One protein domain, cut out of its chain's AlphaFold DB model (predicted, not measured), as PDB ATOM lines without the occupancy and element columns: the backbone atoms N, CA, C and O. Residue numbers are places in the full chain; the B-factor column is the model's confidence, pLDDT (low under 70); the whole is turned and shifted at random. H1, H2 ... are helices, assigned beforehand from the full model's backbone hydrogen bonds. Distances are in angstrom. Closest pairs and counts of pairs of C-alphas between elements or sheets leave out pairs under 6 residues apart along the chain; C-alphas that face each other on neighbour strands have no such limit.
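AT A GLANCE: This is residues 2 to 74 of the 186 residues of an uncharacterized protein of Rhynchophorus ferrugineus (UniProt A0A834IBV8). H5 packs on H2 and on residues 30 to 34 of H3, which runs opposite to it; H4 lies across one end of these three, and at that same end H1 meets H4, with Lys 9 near Arg 55, and comes close to H2, with Leu 7 near Gly 13. Printed are 73 residues with five named helices, H1 to H5 in order, no named strand: all helix. The whole is compact, radius of gyration of the C-alphas 12.5 A, spans 34 by 28 by 19 A.

HOW THE PARTS SIT: H1, residues 2 to 9, touches H4, residues 46 to 56, closest at C-alphas Lys 9 and Arg 55, 6.4 A. H2, residues 11 to 19, touches H5, residues 62 to 71, closest at C-alphas Phe 12 and Tyr 62, 6.5 A. H3, residues 27 to 41, touches H5 with residues 30 to 34 alone, a shallow tilt of 16 degrees, opposite ways; the closest C-alphas, Lys 30 and Val 70, are 5.8 A apart. In the five helices every O i to N i+4 pair is within hydrogen-bond range.

IN THESE COORDINATES: H1 begins at C-alpha 2 (-6.030, -40.970, 48.897); H5 ends at C-alpha 71 (11.697, -61.658, 38.900). H3 measures 21.6 A.

THE WHOLE: The printed part has no cut and no long link. Residues 21 to 31 have pLDDT under 70.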
ATOM      1  N   VAL A   2      -7.366 -41.613  48.799       73.12
ATOM      2  CA  VAL A   2      -6.030 -40.970  48.897       73.12
ATOM      3  C   VAL A   2      -4.856 -41.949  48.757       73.12
ATOM      4  O   VAL A   2      -3.899 -41.656  48.045       73.12
ATOM      5  N   PHE A   3      -4.931 -43.124  49.394       78.06
ATOM      6  CA  PHE A   3      -3.884 -44.142  49.278       78.06
ATOM      7  C   PHE A   3      -3.696 -44.614  47.830       78.06
ATOM      8  O   PHE A   3      -2.583 -44.547  47.318       78.06
ATOM      9  N   MET A   4      -4.779 -45.015  47.154       80.25
ATOM     10  CA  MET A   4      -4.713 -45.447  45.755       80.25
ATOM     11  C   MET A   4      -4.188 -44.331  44.855       80.25
ATOM     12  O   MET A   4      -3.349 -44.589  44.004       80.25
ATOM     13  N   TYR A   5      -4.588 -43.080  45.095       82.88
ATOM     14  CA  TYR A   5      -4.050 -41.942  44.354       82.88
ATOM     15  C   TYR A   5      -2.528 -41.795  44.523       82.88
ATOM     16  O   TYR A   5      -1.813 -41.690  43.526       82.88
ATOM     17  N   LYS A   6      -2.006 -41.823  45.760       84.88
ATOM     18  CA  LYS A   6      -0.552 -41.763  45.999       84.88
ATOM     19  C   LYS A   6       0.160 -42.966  45.379       84.88
ATOM     20  O   LYS A   6       1.182 -42.801  44.719       84.88
ATOM     21  N   LEU A   7      -0.413 -44.157  45.531       85.75
ATOM     22  CA  LEU A   7       0.139 -45.393  44.997       85.75
ATOM     23  C   LEU A   7       0.239 -45.365  43.473       85.75
ATOM     24  O   LEU A   7       1.285 -45.688  42.921       85.75
ATOM     25  N   GLU A   8      -0.804 -44.917  42.790       85.69
ATOM     26  CA  GLU A   8      -0.814 -44.772  41.339       85.69
ATOM     27  C   GLU A   8       0.196 -43.747  40.813       85.69
ATOM     28  O   GLU A   8       0.556 -43.808  39.639       85.69
ATOM     29  N   LYS A   9       0.628 -42.794  41.649       86.50
ATOM     30  CA  LYS A   9       1.659 -41.796  41.321       86.50
ATOM     31  C   LYS A   9       3.069 -42.217  41.746       86.50
ATOM     32  O   LYS A   9       4.025 -41.543  41.361       86.50
ATOM     33  N   SER A  10       3.199 -43.287  42.530       88.12
ATOM     34  CA  SER A  10       4.487 -43.868  42.916       88.12
ATOM     35  C   SER A  10       5.182 -44.514  41.714       88.12
ATOM     36  O   SER A  10       4.543 -44.825  40.708       88.12
ATOM     37  N   VAL A  11       6.484 -44.778  41.825       86.31
ATOM     38  CA  VAL A  11       7.245 -45.461  40.765       86.31
ATOM     39  C   VAL A  11       6.689 -46.864  40.516       86.31
ATOM     40  O   VAL A  11       6.607 -47.283  39.365       86.31
ATOM     41  N   PHE A  12       6.235 -47.569  41.560       87.25
ATOM     42  CA  PHE A  12       5.590 -48.874  41.397       87.25
ATOM     43  C   PHE A  12       4.255 -48.767  40.643       87.25
ATOM     44  O   PHE A  12       3.981 -49.557  39.743       87.25
ATOM     45  N   GLY A  13       3.432 -47.763  40.966       86.31
ATOM     46  CA  GLY A  13       2.169 -47.511  40.265       86.31
ATOM     47  C   GLY A  13       2.375 -47.177  38.787       86.31
ATOM     48  O   GLY A  13       1.688 -47.732  37.930       86.31
ATOM     49  N   THR A  14       3.361 -46.333  38.480       84.62
ATOM     50  CA  THR A  14       3.771 -46.034  37.102       84.62
ATOM     51  C   THR A  14       4.289 -47.286  36.393       84.62
ATOM     52  O   THR A  14       3.879 -47.561  35.270       84.62
ATOM     53  N   PHE A  15       5.113 -48.106  37.056       83.75
ATOM     54  CA  PHE A  15       5.577 -49.388  36.519       83.75
ATOM     55  C   PHE A  15       4.404 -50.300  36.125       83.75
ATOM     56  O   PHE A  15       4.386 -50.816  35.008       83.75
ATOM     57  N   LEU A  16       3.392 -50.447  36.988       81.88
ATOM     58  CA  LEU A  16       2.194 -51.231  36.666       81.88
ATOM     59  C   LEU A  16       1.452 -50.672  35.444       81.88
ATOM     60  O   LEU A  16       1.081 -51.427  34.548       81.88
ATOM     61  N   LYS A  17       1.250 -49.349  35.403       79.12
ATOM     62  CA  LYS A  17       0.449 -48.667  34.375       79.12
ATOM     63  C   LYS A  17       1.142 -48.466  33.036       79.12
ATOM     64  O   LYS A  17       0.446 -48.244  32.056       79.12
ATOM     65  N   GLU A  18       2.467 -48.470  32.982       75.62
ATOM     66  CA  GLU A  18       3.209 -48.152  31.755       75.62
ATOM     67  C   GLU A  18       4.005 -49.348  31.243       75.62
ATOM     68  O   GLU A  18       4.056 -49.590  30.040       75.62
ATOM     69  N   LEU A  19       4.597 -50.123  32.152       70.69
ATOM     70  CA  LEU A  19       5.490 -51.229  31.811       70.69
ATOM     71  C   LEU A  19       4.821 -52.596  31.976       70.69
ATOM     72  O   LEU A  19       5.332 -53.580  31.447       70.69
ATOM     73  N   ASN A  20       3.686 -52.687  32.672       71.31
ATOM     74  CA  ASN A  20       2.975 -53.948  32.895       71.31
ATOM     75  C   ASN A  20       1.541 -53.985  32.337       71.31
ATOM     76  O   ASN A  20       0.721 -54.774  32.789       71.31
ATOM     77  N   THR A  21       1.254 -53.164  31.324       65.25
ATOM     78  CA  THR A  21      -0.066 -53.025  30.671       65.25
ATOM     79  C   THR A  21      -0.503 -54.213  29.828       65.25
ATOM     80  O   THR A  21      -1.692 -54.376  29.570       65.25
ATOM     81  N   VAL A  22       0.443 -55.036  29.385       58.91
ATOM     82  CA  VAL A  22       0.195 -56.242  28.598       58.91
ATOM     83  C   VAL A  22       1.028 -57.342  29.238       58.91
ATOM     84  O   VAL A  22       2.238 -57.175  29.412       58.91
ATOM     85  N   GLU A  23       0.393 -58.443  29.625       60.59
ATOM     86  CA  GLU A  23       0.989 -59.595  30.315       60.59
ATOM     87  C   GLU A  23       1.976 -60.390  29.431       60.59
ATOM     88  O   GLU A  23       1.959 -61.616  29.387       60.59
ATOM     89  N   ALA A  24       2.884 -59.723  28.717       51.84
ATOM     90  CA  ALA A  24       4.019 -60.372  28.081       51.84
ATOM     91  C   ALA A  24       5.032 -60.745  29.175       51.84
ATOM     92  O   ALA A  24       5.960 -59.997  29.493       51.84
ATOM     93  N   GLN A  25       4.801 -61.900  29.801       55.31
ATOM     94  CA  GLN A  25       5.666 -62.517  30.810       55.31
ATOM     95  C   GLN A  25       6.904 -63.203  30.203       55.31
ATOM     96  O   GLN A  25       7.591 -63.947  30.903       55.31
ATOM     97  N   GLU A  26       7.217 -62.964  28.927       60.00
ATOM     98  CA  GLU A  26       8.436 -63.474  28.303       60.00
ATOM     99  C   GLU A  26       9.678 -62.897  29.004       60.00
ATOM    100  O   GLU A  26       9.786 -61.689  29.221       60.00
ATOM    101  N   ASN A  27      10.635 -63.756  29.368       57.41
ATOM    102  CA  ASN A  27      11.810 -63.371  30.164       57.41
ATOM    103  C   ASN A  27      12.625 -62.229  29.528       57.41
ATOM    104  O   ASN A  27      13.077 -61.330  30.234       57.41
ATOM    105  N   PHE A  28      12.725 -62.199  28.196       55.31
ATOM    106  CA  PHE A  28      13.372 -61.108  27.460       55.31
ATOM    107  C   PHE A  28      12.671 -59.756  27.680       55.31
ATOM    108  O   PHE A  28      13.309 -58.712  27.798       55.31
ATOM    109  N   VAL A  29      11.343 -59.759  27.785       62.00
ATOM    110  CA  VAL A  29      10.541 -58.558  28.037       62.00
ATOM    111  C   VAL A  29      10.688 -58.104  29.502       62.00
ATOM    112  O   VAL A  29      10.701 -56.903  29.763       62.00
ATOM    113  N   LYS A  30      10.902 -59.024  30.458       63.00
ATOM    114  CA  LYS A  30      11.138 -58.713  31.886       63.00
ATOM    115  C   LYS A  30      12.485 -58.031  32.150       63.00
ATOM    116  O   LYS A  30      12.515 -57.002  32.826       63.00
ATOM    117  N   GLU A  31      13.577 -58.553  31.591       61.56
ATOM    118  CA  GLU A  31      14.916 -57.960  31.748       61.56
ATOM    119  C   GLU A  31      14.982 -56.546  31.147       61.56
ATOM    120  O   GLU A  31      15.541 -55.625  31.750       61.56
ATOM    121  N   ASN A  32      14.305 -56.337  30.013       71.62
ATOM    122  CA  ASN A  32      14.207 -55.024  29.381       71.62
ATOM    123  C   ASN A  32      13.414 -54.011  30.228       71.62
ATOM    124  O   ASN A  32      13.816 -52.851  30.301       71.62
ATOM    125  N   LYS A  33      12.343 -54.416  30.931       73.06
ATOM    126  CA  LYS A  33      11.556 -53.509  31.796       73.06
ATOM    127  C   LYS A  33      12.391 -52.914  32.931       73.06
ATOM    128  O   LYS A  33      12.342 -51.704  33.156       73.06
ATOM    129  N   LEU A  34      13.179 -53.740  33.625       72.81
ATOM    130  CA  LEU A  34      14.036 -53.265  34.718       72.81
ATOM    131  C   LEU A  34      15.175 -52.382  34.189       72.81
ATOM    132  O   LEU A  34      15.494 -51.357  34.793       72.81
ATOM    133  N   ALA A  35      15.765 -52.746  33.048       76.44
ATOM    134  CA  ALA A  35      16.799 -51.943  32.404       76.44
ATOM    135  C   ALA A  35      16.276 -50.561  31.976       76.44
ATOM    136  O   ALA A  35      16.945 -49.561  32.237       76.44
ATOM    137  N   ILE A  36      15.073 -50.488  31.391       76.88
ATOM    138  CA  ILE A  36      14.417 -49.232  30.993       76.88
ATOM    139  C   ILE A  36      14.143 -48.357  32.217       76.88
ATOM    140  O   ILE A  36      14.535 -47.190  32.220       76.88
ATOM    141  N   LEU A  37      13.546 -48.916  33.275       77.19
ATOM    142  CA  LEU A  37      13.265 -48.166  34.500       77.19
ATOM    143  C   LEU A  37      14.554 -47.619  35.125       77.19
ATOM    144  O   LEU A  37      14.645 -46.435  35.442       77.19
ATOM    145  N   ASN A  38      15.580 -48.461  35.267       78.75
ATOM    146  CA  ASN A  38      16.866 -48.041  35.822       78.75
ATOM    147  C   ASN A  38      17.550 -46.981  34.951       78.75
ATOM    148  O   ASN A  38      18.201 -46.075  35.472       78.75
ATOM    149  N   TRP A  39      17.415 -47.079  33.628       81.81
ATOM    150  CA  TRP A  39      17.931 -46.078  32.701       81.81
ATOM    151  C   TRP A  39      17.201 -44.736  32.840       81.81
ATOM    152  O   TRP A  39      17.862 -43.700  32.845       81.81
ATOM    153  N   GLN A  40      15.873 -44.747  33.009       74.94
ATOM    154  CA  GLN A  40      15.081 -43.541  33.277       74.94
ATOM    155  C   GLN A  40      15.494 -42.910  34.611       74.94
ATOM    156  O   GLN A  40      15.835 -41.729  34.646       74.94
ATOM    157  N   LEU A  41      15.572 -43.718  35.675       75.69
ATOM    158  CA  LEU A  41      15.931 -43.259  37.019       75.69
ATOM    159  C   LEU A  41      17.309 -42.585  37.071       75.69
ATOM    160  O   LEU A  41      17.474 -41.557  37.720       75.69
ATOM    161  N   LYS A  42      18.295 -43.117  36.339       80.62
ATOM    162  CA  LYS A  42      19.663 -42.571  36.285       80.62
ATOM    163  C   LYS A  42      19.792 -41.241  35.539       80.62
ATOM    164  O   LYS A  42      20.849 -40.618  35.617       80.62
ATOM    165  N   ARG A  43      18.781 -40.833  34.768       80.38
ATOM    166  CA  ARG A  43      18.812 -39.594  33.969       80.38
ATOM    167  C   ARG A  43      18.064 -38.441  34.625       80.38
ATOM    168  O   ARG A  43      18.134 -37.327  34.111       80.38
ATOM    169  N   TYR A  44      17.380 -38.695  35.734       80.12
ATOM    170  CA  TYR A  44      16.729 -37.650  36.501       80.12
ATOM    171  C   TYR A  44      17.758 -36.715  37.127       80.12
ATOM    172  O   TYR A  44      18.794 -37.135  37.646       80.12
ATOM    173  N   ASN A  45      17.469 -35.419  37.048       83.62
ATOM    174  CA  ASN A  45      18.211 -34.427  37.810       83.62
ATOM    175  C   ASN A  45      17.827 -34.531  39.300       83.62
ATOM    176  O   ASN A  45      16.900 -35.248  39.673       83.62
ATOM    177  N   LYS A  46      18.528 -33.790  40.163       85.00
ATOM    178  CA  LYS A  46      18.276 -33.819  41.610       85.00
ATOM    179  C   LYS A  46      16.818 -33.504  41.980       85.00
ATOM    180  O   LYS A  46      16.243 -34.215  42.788       85.00
ATOM    181  N   HIS A  47      16.220 -32.482  41.369       86.12
ATOM    182  CA  HIS A  47      14.835 -32.099  41.650       86.12
ATOM    183  C   HIS A  47      13.849 -33.220  41.288       86.12
ATOM    184  O   HIS A  47      12.916 -33.499  42.033       86.12
ATOM    185  N   ASP A  48      14.064 -33.892  40.158       83.62
ATOM    186  CA  ASP A  48      13.229 -35.021  39.747       83.62
ATOM    187  C   ASP A  48      13.369 -36.213  40.708       83.62
ATOM    188  O   ASP A  48      12.376 -36.883  40.992       83.62
ATOM    189  N   LEU A  49      14.574 -36.454  41.241       81.81
ATOM    190  CA  LEU A  49      14.806 -37.471  42.270       81.81
ATOM    191  C   LEU A  49      14.073 -37.133  43.573       81.81
ATOM    192  O   LEU A  49      13.398 -38.010  44.104       81.81
ATOM    193  N   ASP A  50      14.117 -35.877  44.025       85.44
ATOM    194  CA  ASP A  50      13.390 -35.426  45.220       85.44
ATOM    195  C   ASP A  50      11.868 -35.648  45.044       85.44
ATOM    196  O   ASP A  50      11.202 -36.227  45.902       85.44
ATOM    197  N   VAL A  51      11.313 -35.294  43.875       84.31
ATOM    198  CA  VAL A  51       9.892 -35.539  43.548       84.31
ATOM    199  C   VAL A  51       9.558 -37.034  43.517       84.31
ATOM    200  O   VAL A  51       8.453 -37.436  43.894       84.31
ATOM    201  N   ILE A  52      10.472 -37.872  43.033       82.25
ATOM    202  CA  ILE A  52      10.301 -39.326  43.028       82.25
ATOM    203  C   ILE A  52      10.303 -39.865  44.455       82.25
ATOM    204  O   ILE A  52       9.422 -40.656  44.791       82.25
ATOM    205  N   GLU A  53      11.245 -39.451  45.296       83.19
ATOM    206  CA  GLU A  53      11.304 -39.868  46.698       83.19
ATOM    207  C   GLU A  53      10.016 -39.489  47.435       83.19
ATOM    208  O   GLU A  53       9.371 -40.357  48.031       83.19
ATOM    209  N   ASP A  54       9.546 -38.253  47.262       83.69
ATOM    210  CA  ASP A  54       8.282 -37.779  47.832       83.69
ATOM    211  C   ASP A  54       7.070 -38.610  47.388       83.69
ATOM    212  O   ASP A  54       6.147 -38.848  48.169       83.69
ATOM    213  N   ARG A  55       7.049 -39.094  46.142       84.00
ATOM    214  CA  ARG A  55       5.950 -39.935  45.625       84.00
ATOM    215  C   ARG A  55       6.010 -41.384  46.098       84.00
ATOM    216  O   ARG A  55       4.992 -42.073  46.042       84.00
ATOM    217  N   ASN A  56       7.174 -41.863  46.529       85.56
ATOM    218  CA  ASN A  56       7.367 -43.242  46.990       85.56
ATOM    219  C   ASN A  56       7.456 -43.364  48.512       85.56
ATOM    220  O   ASN A  56       7.524 -44.483  49.015       85.56
ATOM    221  N   ASN A  57       7.368 -42.252  49.244       86.62
ATOM    222  CA  ASN A  57       7.402 -42.225  50.706       86.62
ATOM    223  C   ASN A  57       6.274 -43.011  51.392       86.62
ATOM    224  O   ASN A  57       6.275 -43.121  52.612       86.62
ATOM    225  N   ILE A  58       5.321 -43.557  50.630       86.94
ATOM    226  CA  ILE A  58       4.223 -44.381  51.132       86.94
ATOM    227  C   ILE A  58       4.616 -45.833  51.406       86.94
ATOM    228  O   ILE A  58       3.859 -46.531  52.075       86.94
ATOM    229  N   MET A  59       5.752 -46.316  50.899       85.62
ATOM    230  CA  MET A  59       6.174 -47.714  51.040       85.62
ATOM    231  C   MET A  59       7.685 -47.846  51.248       85.62
ATOM    232  O   MET A  59       8.433 -46.877  51.149       85.62
ATOM    233  N   GLU A  60       8.134 -49.059  51.578       79.62
ATOM    234  CA  GLU A  60       9.561 -49.401  51.635       79.62
ATOM    235  C   GLU A  60      10.249 -49.285  50.262       79.62
ATOM    236  O   GLU A  60       9.618 -48.942  49.266       79.62
ATOM    237  N   ASN A  61      11.555 -49.563  50.200       83.56
ATOM    238  CA  ASN A  61      12.375 -49.367  49.005       83.56
ATOM    239  C   ASN A  61      11.712 -49.921  47.722       83.56
ATOM    240  O   ASN A  61      11.720 -51.127  47.454       83.56
ATOM    241  N   TYR A  62      11.185 -49.009  46.900       83.38
ATOM    242  CA  TYR A  62      10.468 -49.340  45.672       83.38
ATOM    243  C   TYR A  62      11.355 -50.087  44.667       83.38
ATOM    244  O   TYR A  62      10.839 -50.864  43.866       83.38
ATOM    245  N   GLN A  63      12.682 -49.918  44.715       82.50
ATOM    246  CA  GLN A  63      13.611 -50.637  43.839       82.50
ATOM    247  C   GLN A  63      13.631 -52.133  44.166       82.50
ATOM    248  O   GLN A  63      13.625 -52.960  43.255       82.50
ATOM    249  N   GLU A  64      13.609 -52.496  45.454       84.69
ATOM    250  CA  GLU A  64      13.541 -53.897  45.881       84.69
ATOM    251  C   GLU A  64      12.189 -54.511  45.503       84.69
ATOM    252  O   GLU A  64      12.147 -55.625  44.976       84.69
ATOM    253  N   LEU A  65      11.090 -53.775  45.705       86.50
ATOM    254  CA  LEU A  65       9.746 -54.220  45.322       86.50
ATOM    255  C   LEU A  65       9.634 -54.463  43.815       86.50
ATOM    256  O   LEU A  65       9.152 -55.517  43.403       86.50
ATOM    257  N   ILE A  66      10.134 -53.542  42.989       84.12
ATOM    258  CA  ILE A  66      10.127 -53.706  41.532       84.12
ATOM    259  C   ILE A  66      11.049 -54.851  41.112       84.12
ATOM    260  O   ILE A  66      10.660 -55.656  40.273       84.12
ATOM    261  N   THR A  67      12.226 -54.988  41.730       83.75
ATOM    262  CA  THR A  67      13.142 -56.110  41.460       83.75
ATOM    263  C   THR A  67      12.482 -57.457  41.775       83.75
ATOM    264  O   THR A  67      12.589 -58.401  40.994       83.75
ATOM    265  N   LYS A  68      11.748 -57.562  42.888       86.75
ATOM    266  CA  LYS A  68      10.952 -58.759  43.204       86.75
ATOM    267  C   LYS A  68       9.839 -58.983  42.185       86.75
ATOM    268  O   LYS A  68       9.658 -60.113  41.743       86.75
ATOM    269  N   ALA A  69       9.130 -57.924  41.796       84.88
ATOM    270  CA  ALA A  69       8.034 -58.004  40.838       84.88
ATOM    271  C   ALA A  69       8.502 -58.510  39.466       84.88
ATOM    272  O   ALA A  69       7.910 -59.439  38.924       84.88
ATOM    273  N   VAL A  70       9.599 -57.970  38.920       79.56
ATOM    274  CA  VAL A  70      10.116 -58.395  37.605       79.56
ATOM    275  C   VAL A  70      10.659 -59.824  37.611       79.56
ATOM    276  O   VAL A  70      10.557 -60.511  36.600       79.56
ATOM    277  N   ASN A  71      11.191 -60.291  38.745       80.19
ATOM    278  CA  ASN A  71      11.697 -61.658  38.900       80.19
ATOM    279  C   ASN A  71      10.594 -62.672  39.238       80.19
ATOM    280  O   ASN A  71      10.838 -63.880  39.261       80.19
ATOM    281  N   CYS A  72       9.376 -62.208  39.516       77.75
ATOM    282  CA  CYS A  72       8.257 -63.079  39.814       77.75
ATOM    283  C   CYS A  72       7.707 -63.721  38.526       77.75
ATOM    284  O   CYS A  72       7.767 -63.165  37.424       77.75
ATOM    285  N   SER A  73       7.180 -64.938  38.666       73.50
ATOM    286  CA  SER A  73       6.516 -65.664  37.574       73.50
ATOM    287  C   SER A  73       5.003 -65.426  37.540       73.50
ATOM    288  O   SER A  73       4.366 -65.751  36.547       73.50
ATOM    289  N   SER A  74       4.429 -64.859  38.603       73.31
ATOM    290  CA  SER A  74       3.003 -64.540  38.694       73.31
ATOM    291  C   SER A  74       2.677 -63.190  38.036       73.31
ATOM    292  O   SER A  74       3.567 -62.346  37.907       73.31
TER     293      SER A  74